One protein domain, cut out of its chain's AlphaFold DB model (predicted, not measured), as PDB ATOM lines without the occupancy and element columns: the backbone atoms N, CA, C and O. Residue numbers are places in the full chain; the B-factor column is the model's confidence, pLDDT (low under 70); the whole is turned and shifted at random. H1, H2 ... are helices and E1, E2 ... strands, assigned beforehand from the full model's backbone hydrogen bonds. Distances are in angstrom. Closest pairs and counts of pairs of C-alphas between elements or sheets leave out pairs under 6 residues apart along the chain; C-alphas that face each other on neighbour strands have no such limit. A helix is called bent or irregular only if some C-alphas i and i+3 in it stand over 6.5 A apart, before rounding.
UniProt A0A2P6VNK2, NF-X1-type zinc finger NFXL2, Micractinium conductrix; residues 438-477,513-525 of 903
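AT A GLANCE: This is residues 438 to 477 and 513 to 525 of the 903 residues of the protein "NF-X1-type zinc finger NFXL2" of Micractinium conductrix (UniProt A0A2P6VNK2). The printed part has little regular structure: it is a thin rod of mostly unnamed chain, with the short strand E1 toward one end and the short helix H1 at the other. Residues 451 to 472 turn back past E1 and run the length of the rod to H1; after a cut, residues 513 to 525 run back toward E1's end. There are 53 residues, with one named strand, then one named helix; the class is mixed, with 9 residues in named elements. It is only just loose, close to extended, with a radius of gyration of the C-alphas of 14.4 A and spans of 46 by 19 by 12 A.

IN THESE COORDINATES: E1, residues 446 to 450, begins at C-alpha 446 (29.584, 21.489, 7.181) and is 13.8 A long. H1, residues 473 to 476, ends at C-alpha 476 (32.121, 28.530, 35.654); it is irregular, with C-alphas 473 and 476 7.7 A apart.

HOW THE PARTS SIT: E1 pairs with no named strand, but residues 438 to 439 pair antiparallel with residues 446 to 447 of E1. E1 and H1 are apart. H1 is too short for any O i to N i+4 pair; its one O i to N i+3 pair is not within hydrogen-bond range.

THE WHOLE: The farthest C-alphas, of Gly 452 and Arg 473, are 46.0 A apart. The link from E1 to H1, 22 residues, is long. Residues 478 to 512 are not printed; C-alphas 477 and 513 are 16.1 A apart across the cut. Mean pLDDT of the printed part is 82.7, and no printed residue is under 70.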
ATOM      1  N   ILE A 438      28.973  25.140   2.977       84.38
ATOM      2  CA  ILE A 438      28.230  25.868   4.008       84.38
ATOM      3  C   ILE A 438      28.553  25.228   5.353       84.38
ATOM      4  O   ILE A 438      28.598  24.005   5.465       84.38
ATOM      5  N   SER A 439      28.833  26.046   6.365       85.88
ATOM      6  CA  SER A 439      29.302  25.592   7.681       85.88
ATOM      7  C   SER A 439      28.509  26.236   8.820       85.88
ATOM      8  O   SER A 439      27.901  27.282   8.613       85.88
ATOM      9  N   CYS A 440      28.500  25.608  10.005       89.44
ATOM     10  CA  CYS A 440      28.012  26.220  11.252       89.44
ATOM     11  C   CYS A 440      28.861  27.431  11.653       89.44
ATOM     12  O   CYS A 440      30.018  27.561  11.248       89.44
ATOM     13  N   ALA A 441      28.365  28.229  12.605       88.81
ATOM     14  CA  ALA A 441      29.122  29.352  13.153       88.81
ATOM     15  C   ALA A 441      30.451  28.922  13.804       88.81
ATOM     16  O   ALA A 441      31.396  29.703  13.887       88.81
ATOM     17  N   CYS A 442      30.523  27.665  14.246       87.25
ATOM     18  CA  CYS A 442      31.679  27.022  14.850       87.25
ATOM     19  C   CYS A 442      32.731  26.473  13.868       87.25
ATOM     20  O   CYS A 442      33.848  26.172  14.296       87.25
ATOM     21  N   GLY A 443      32.375  26.287  12.593       85.81
ATOM     22  CA  GLY A 443      33.176  25.606  11.569       85.81
ATOM     23  C   GLY A 443      33.272  24.069  11.655       85.81
ATOM     24  O   GLY A 443      33.914  23.478  10.797       85.81
ATOM     25  N   ARG A 444      32.672  23.398  12.653       82.62
ATOM     26  CA  ARG A 444      32.794  21.931  12.848       82.62
ATOM     27  C   ARG A 444      31.825  21.093  12.013       82.62
ATOM     28  O   ARG A 444      32.203  20.029  11.542       82.62
ATOM     29  N   THR A 445      30.585  21.549  11.838       80.88
ATOM     30  CA  THR A 445      29.596  20.889  10.972       80.88
ATOM     31  C   THR A 445      29.492  21.641   9.649       80.88
ATOM     32  O   THR A 445      29.385  22.871   9.637       80.88
ATOM     33  N   GLN A 446      29.566  20.916   8.530       83.00
ATOM     34  CA  GLN A 446      29.584  21.489   7.181       83.00
ATOM     35  C   GLN A 446      28.951  20.546   6.150       83.00
ATOM     36  O   GLN A 446      29.036  19.329   6.297       83.00
ATOM     37  N   TYR A 447      28.384  21.110   5.085       78.25
ATOM     38  CA  TYR A 447      27.876  20.372   3.925       78.25
ATOM     39  C   TYR A 447      28.145  21.145   2.622       78.25
ATOM     40  O   TYR A 447      28.533  22.318   2.650       78.25
ATOM     41  N   SER A 448      27.999  20.488   1.468       78.12
ATOM     42  CA  SER A 448      28.289  21.080   0.155       78.12
ATOM     43  C   SER A 448      27.036  21.239  -0.700       78.12
ATOM     44  O   SER A 448      26.317  20.264  -0.915       78.12
ATOM     45  N   VAL A 449      26.840  22.423  -1.281       81.31
ATOM     46  CA  VAL A 449      25.765  22.709  -2.243       81.31
ATOM     47  C   VAL A 449      26.328  23.001  -3.635       81.31
ATOM     48  O   VAL A 449      27.402  23.595  -3.746       81.31
ATOM     49  N   PRO A 450      25.641  22.631  -4.729       80.31
ATOM     50  CA  PRO A 450      26.048  23.040  -6.069       80.31
ATOM     51  C   PRO A 450      26.054  24.565  -6.226       80.31
ATOM     52  O   PRO A 450      25.204  25.262  -5.669       80.31
ATOM     53  N   CYS A 451      26.973  25.085  -7.038       83.38
ATOM     54  CA  CYS A 451      27.023  26.510  -7.354       83.38
ATOM     55  C   CYS A 451      25.697  27.014  -7.969       83.38
ATOM     56  O   CYS A 451      25.149  26.404  -8.894       83.38
ATOM     57  N   GLY A 452      25.216  28.158  -7.480       80.81
ATOM     58  CA  GLY A 452      23.935  28.784  -7.809       80.81
ATOM     59  C   GLY A 452      22.854  28.606  -6.732       80.81
ATOM     60  O   GLY A 452      21.764  29.156  -6.888       80.81
ATOM     61  N   ARG A 453      23.124  27.842  -5.663       81.88
ATOM     62  CA  ARG A 453      22.194  27.595  -4.538       81.88
ATOM     63  C   ARG A 453      22.688  28.152  -3.200       81.88
ATOM     64  O   ARG A 453      21.935  28.113  -2.233       81.88
ATOM     65  N   GLU A 454      23.894  28.714  -3.152       82.25
ATOM     66  CA  GLU A 454      24.523  29.250  -1.939       82.25
ATOM     67  C   GLU A 454      23.662  30.289  -1.205       82.25
ATOM     68  O   GLU A 454      23.605  30.283   0.019       82.25
ATOM     69  N   SER A 455      22.931  31.137  -1.935       77.69
ATOM     70  CA  SER A 455      22.118  32.216  -1.358       77.69
ATOM     71  C   SER A 455      20.817  31.748  -0.702       77.69
ATOM     72  O   SER A 455      20.278  32.457   0.142       77.69
ATOM     73  N   ALA A 456      20.298  30.582  -1.093       77.94
ATOM     74  CA  ALA A 456      19.058  30.017  -0.557       77.94
ATOM     75  C   ALA A 456      19.307  28.955   0.525       77.94
ATOM     76  O   ALA A 456      18.360  28.471   1.148       77.94
ATOM     77  N   ALA A 457      20.561  28.558   0.712       79.00
ATOM     78  CA  ALA A 457      20.938  27.470   1.588       79.00
ATOM     79  C   ALA A 457      21.126  27.951   3.036       79.00
ATOM     80  O   ALA A 457      21.660  29.036   3.296       79.00
ATOM     81  N   LYS A 458      20.633  27.143   3.979       82.06
ATOM     82  CA  LYS A 458      20.587  27.464   5.409       82.06
ATOM     83  C   LYS A 458      21.778  26.825   6.129       82.06
ATOM     84  O   LYS A 458      22.217  25.754   5.733       82.06
ATOM     85  N   PRO A 459      22.313  27.442   7.192       83.88
ATOM     86  CA  PRO A 459      23.401  26.831   7.946       83.88
ATOM     87  C   PRO A 459      22.946  25.514   8.606       83.88
ATOM     88  O   PRO A 459      21.811  25.445   9.090       83.88
ATOM     89  N   PRO A 460      23.817  24.488   8.671       82.69
ATOM     90  CA  PRO A 460      23.460  23.200   9.253       82.69
ATOM     91  C   PRO A 460      23.267  23.316  10.776       82.69
ATOM     92  O   PRO A 460      24.015  24.057  11.432       82.69
ATOM     93  N   PRO A 461      22.324  22.562  11.376       82.62
ATOM     94  CA  PRO A 461      22.185  22.507  12.825       82.62
ATOM     95  C   PRO A 461      23.445  21.892  13.444       82.62
ATOM     96  O   PRO A 461      24.011  20.925  12.934       82.62
ATOM     97  N   CYS A 462      23.910  22.460  14.554       85.94
ATOM     98  CA  CYS A 462      25.126  22.012  15.219       85.94
ATOM     99  C   CYS A 462      24.851  21.659  16.683       85.94
ATOM    100  O   CYS A 462      24.246  22.435  17.421       85.94
ATOM    101  N   THR A 463      25.323  20.488  17.113       88.12
ATOM    102  CA  THR A 463      25.175  19.988  18.490       88.12
ATOM    103  C   THR A 463      26.360  20.332  19.390       88.12
ATOM    104  O   THR A 463      26.269  20.165  20.604       88.12
ATOM    105  N   HIS A 464      27.464  20.837  18.829       87.31
ATOM    106  CA  HIS A 464      28.635  21.212  19.614       87.31
ATOM    107  C   HIS A 464      28.362  22.428  20.515       87.31
ATOM    108  O   HIS A 464      27.598  23.321  20.128       87.31
ATOM    109  N   PRO A 465      29.025  22.501  21.688       89.56
ATOM    110  CA  PRO A 465      28.928  23.658  22.566       89.56
ATOM    111  C   PRO A 465      29.499  24.906  21.884       89.56
ATOM    112  O   PRO A 465      30.500  24.835  21.161       89.56
ATOM    113  N   CYS A 466      28.854  26.048  22.112       89.56
ATOM    114  CA  CYS A 466      29.291  27.336  21.591       89.56
ATOM    115  C   CYS A 466      30.698  27.684  22.125       89.56
ATOM    116  O   CYS A 466      30.936  27.571  23.328       89.56
ATOM    117  N   PRO A 467      31.647  28.109  21.268       88.12
ATOM    118  CA  PRO A 467      33.001  28.456  21.702       88.12
ATOM    119  C   PRO A 467      33.096  29.827  22.395       88.12
ATOM    120  O   PRO A 467      34.156  30.154  22.931       88.12
ATOM    121  N   VAL A 468      32.036  30.645  22.358       88.50
ATOM    122  CA  VAL A 468      32.009  31.980  22.971       88.50
ATOM    123  C   VAL A 468      31.903  31.843  24.488       88.50
ATOM    124  O   VAL A 468      30.945  31.275  25.007       88.50
ATOM    125  N   LEU A 469      32.901  32.368  25.199       83.50
ATOM    126  CA  LEU A 469      32.931  32.339  26.657       83.50
ATOM    127  C   LEU A 469      31.993  33.409  27.239       83.50
ATOM    128  O   LEU A 469      31.991  34.538  26.736       83.50
ATOM    129  N   PRO A 470      31.244  33.103  28.314       83.00
ATOM    130  CA  PRO A 470      30.484  34.111  29.043       83.00
ATOM    131  C   PRO A 470      31.408  35.214  29.578       83.00
ATOM    132  O   PRO A 470      32.474  34.929  30.123       83.00
ATOM    133  N   LEU A 471      30.981  36.474  29.460       81.44
ATOM    134  CA  LEU A 471      31.671  37.645  30.021       81.44
ATOM    135  C   LEU A 471      31.149  38.016  31.416       81.44
ATOM    136  O   LEU A 471      31.094  39.185  31.784       81.44
ATOM    137  N   CYS A 472      30.757  37.013  32.196       79.62
ATOM    138  CA  CYS A 472      30.216  37.194  33.534       79.62
ATOM    139  C   CYS A 472      31.002  36.399  34.572       79.62
ATOM    140  O   CYS A 472      31.680  35.416  34.262       79.62
ATOM    141  N   ARG A 473      30.865  36.793  35.839       76.94
ATOM    142  CA  ARG A 473      31.453  36.069  36.978       76.94
ATOM    143  C   ARG A 473      30.936  34.631  37.107       76.94
ATOM    144  O   ARG A 473      31.606  33.785  37.682       76.94
ATOM    145  N   HIS A 474      29.774  34.349  36.521       76.69
ATOM    146  CA  HIS A 474      29.147  33.030  36.512       76.69
ATOM    147  C   HIS A 474      29.668  32.121  35.389       76.69
ATOM    148  O   HIS A 474      29.092  31.064  35.164       76.69
ATOM    149  N   ALA A 475      30.750  32.478  34.686       74.56
ATOM    150  CA  ALA A 475      31.279  31.684  33.574       74.56
ATOM    151  C   ALA A 475      31.562  30.208  33.925       74.56
ATOM    152  O   ALA A 475      31.438  29.353  33.054       74.56
ATOM    153  N   ALA A 476      31.907  29.902  35.182       73.12
ATOM    154  CA  ALA A 476      32.121  28.530  35.654       73.12
ATOM    155  C   ALA A 476      30.818  27.757  35.944       73.12
ATOM    156  O   ALA A 476      30.816  26.533  35.883       73.12
ATOM    157  N   ALA A 477      29.728  28.463  36.262       70.50
ATOM    158  CA  ALA A 477      28.420  27.885  36.588       70.50
ATOM    159  C   ALA A 477      27.432  27.930  35.406       70.50
ATOM    160  O   ALA A 477      26.418  27.239  35.417       70.50
ATOM    161  N   PRO A 513      28.541  42.485  31.669       79.81
ATOM    162  CA  PRO A 513      28.300  42.714  30.249       79.81
ATOM    163  C   PRO A 513      27.962  41.411  29.502       79.81
ATOM    164  O   PRO A 513      28.558  40.365  29.774       79.81
ATOM    165  N   PRO A 514      27.031  41.453  28.530       80.94
ATOM    166  CA  PRO A 514      26.720  40.284  27.722       80.94
ATOM    167  C   PRO A 514      27.938  39.869  26.877       80.94
ATOM    168  O   PRO A 514      28.739  40.722  26.482       80.94
ATOM    169  N   PRO A 515      28.089  38.567  26.571       83.25
ATOM    170  CA  PRO A 515      29.128  38.098  25.661       83.25
ATOM    171  C   PRO A 515      28.960  38.700  24.254       83.25
ATOM    172  O   PRO A 515      27.847  39.067  23.863       83.25
ATOM    173  N   PRO A 516      30.050  38.796  23.469       85.88
ATOM    174  CA  PRO A 516      29.991  39.325  22.115       85.88
ATOM    175  C   PRO A 516      29.065  38.477  21.241       85.88
ATOM    176  O   PRO A 516      29.063  37.247  21.301       85.88
ATOM    177  N   VAL A 517      28.282  39.164  20.412       90.06
ATOM    178  CA  VAL A 517      27.318  38.553  19.495       90.06
ATOM    179  C   VAL A 517      28.065  37.770  18.416       90.06
ATOM    180  O   VAL A 517      29.007  38.287  17.810       90.06
ATOM    181  N   VAL A 518      27.636  36.535  18.145       89.81
ATOM    182  CA  VAL A 518      28.126  35.784  16.987       89.81
ATOM    183  C   VAL A 518      27.541  36.444  15.734       89.81
ATOM    184  O   VAL A 518      26.316  36.544  15.649       89.81
ATOM    185  N   PRO A 519      28.366  36.899  14.769       88.56
ATOM    186  CA  PRO A 519      27.876  37.525  13.541       88.56
ATOM    187  C   PRO A 519      26.756  36.714  12.883       88.56
ATOM    188  O   PRO A 519      26.811  35.486  12.898       88.56
ATOM    189  N   GLU A 520      25.749  37.382  12.316       88.44
ATOM    190  CA  GLU A 520      24.664  36.705  11.597       88.44
ATOM    191  C   GLU A 520      25.196  35.886  10.413       88.44
ATOM    192  O   GLU A 520      26.243  36.191   9.834       88.44
ATOM    193  N   TYR A 521      24.465  34.832  10.045       86.56
ATOM    194  CA  TYR A 521      24.838  34.007   8.904       86.56
ATOM    195  C   TYR A 521      24.790  34.828   7.613       86.56
ATOM    196  O   TYR A 521      23.747  35.355   7.230       86.56
ATOM    197  N   GLN A 522      25.921  34.877   6.917       83.00
ATOM    198  CA  GLN A 522      26.019  35.397   5.561       83.00
ATOM    199  C   GLN A 522      26.359  34.241   4.629       83.00
ATOM    200  O   GLN A 522      27.322  33.508   4.866       83.00
ATOM    201  N   ALA A 523      25.557  34.075   3.576       78.38
ATOM    202  CA  ALA A 523      25.808  33.057   2.567       78.38
ATOM    203  C   ALA A 523      27.205  33.260   1.951       78.38
ATOM    204  O   ALA A 523      27.563  34.399   1.621       78.38
ATOM    205  N   PRO A 524      27.998  32.187   1.784       77.38
ATOM    206  CA  PRO A 524      29.320  32.305   1.190       77.38
ATOM    207  C   PRO A 524      29.212  32.803  -0.260       77.38
ATOM    208  O   PRO A 524      28.230  32.501  -0.947       77.38
ATOM    209  N   PRO A 525      30.214  33.552  -0.757       76.44
ATOM    210  CA  PRO A 525      30.254  33.939  -2.160       76.44
ATOM    211  C   PRO A 525      30.328  32.696  -3.068       76.44
ATOM    212  O   PRO A 525      30.773  31.630  -2.625       76.44
TER     213      PRO A 525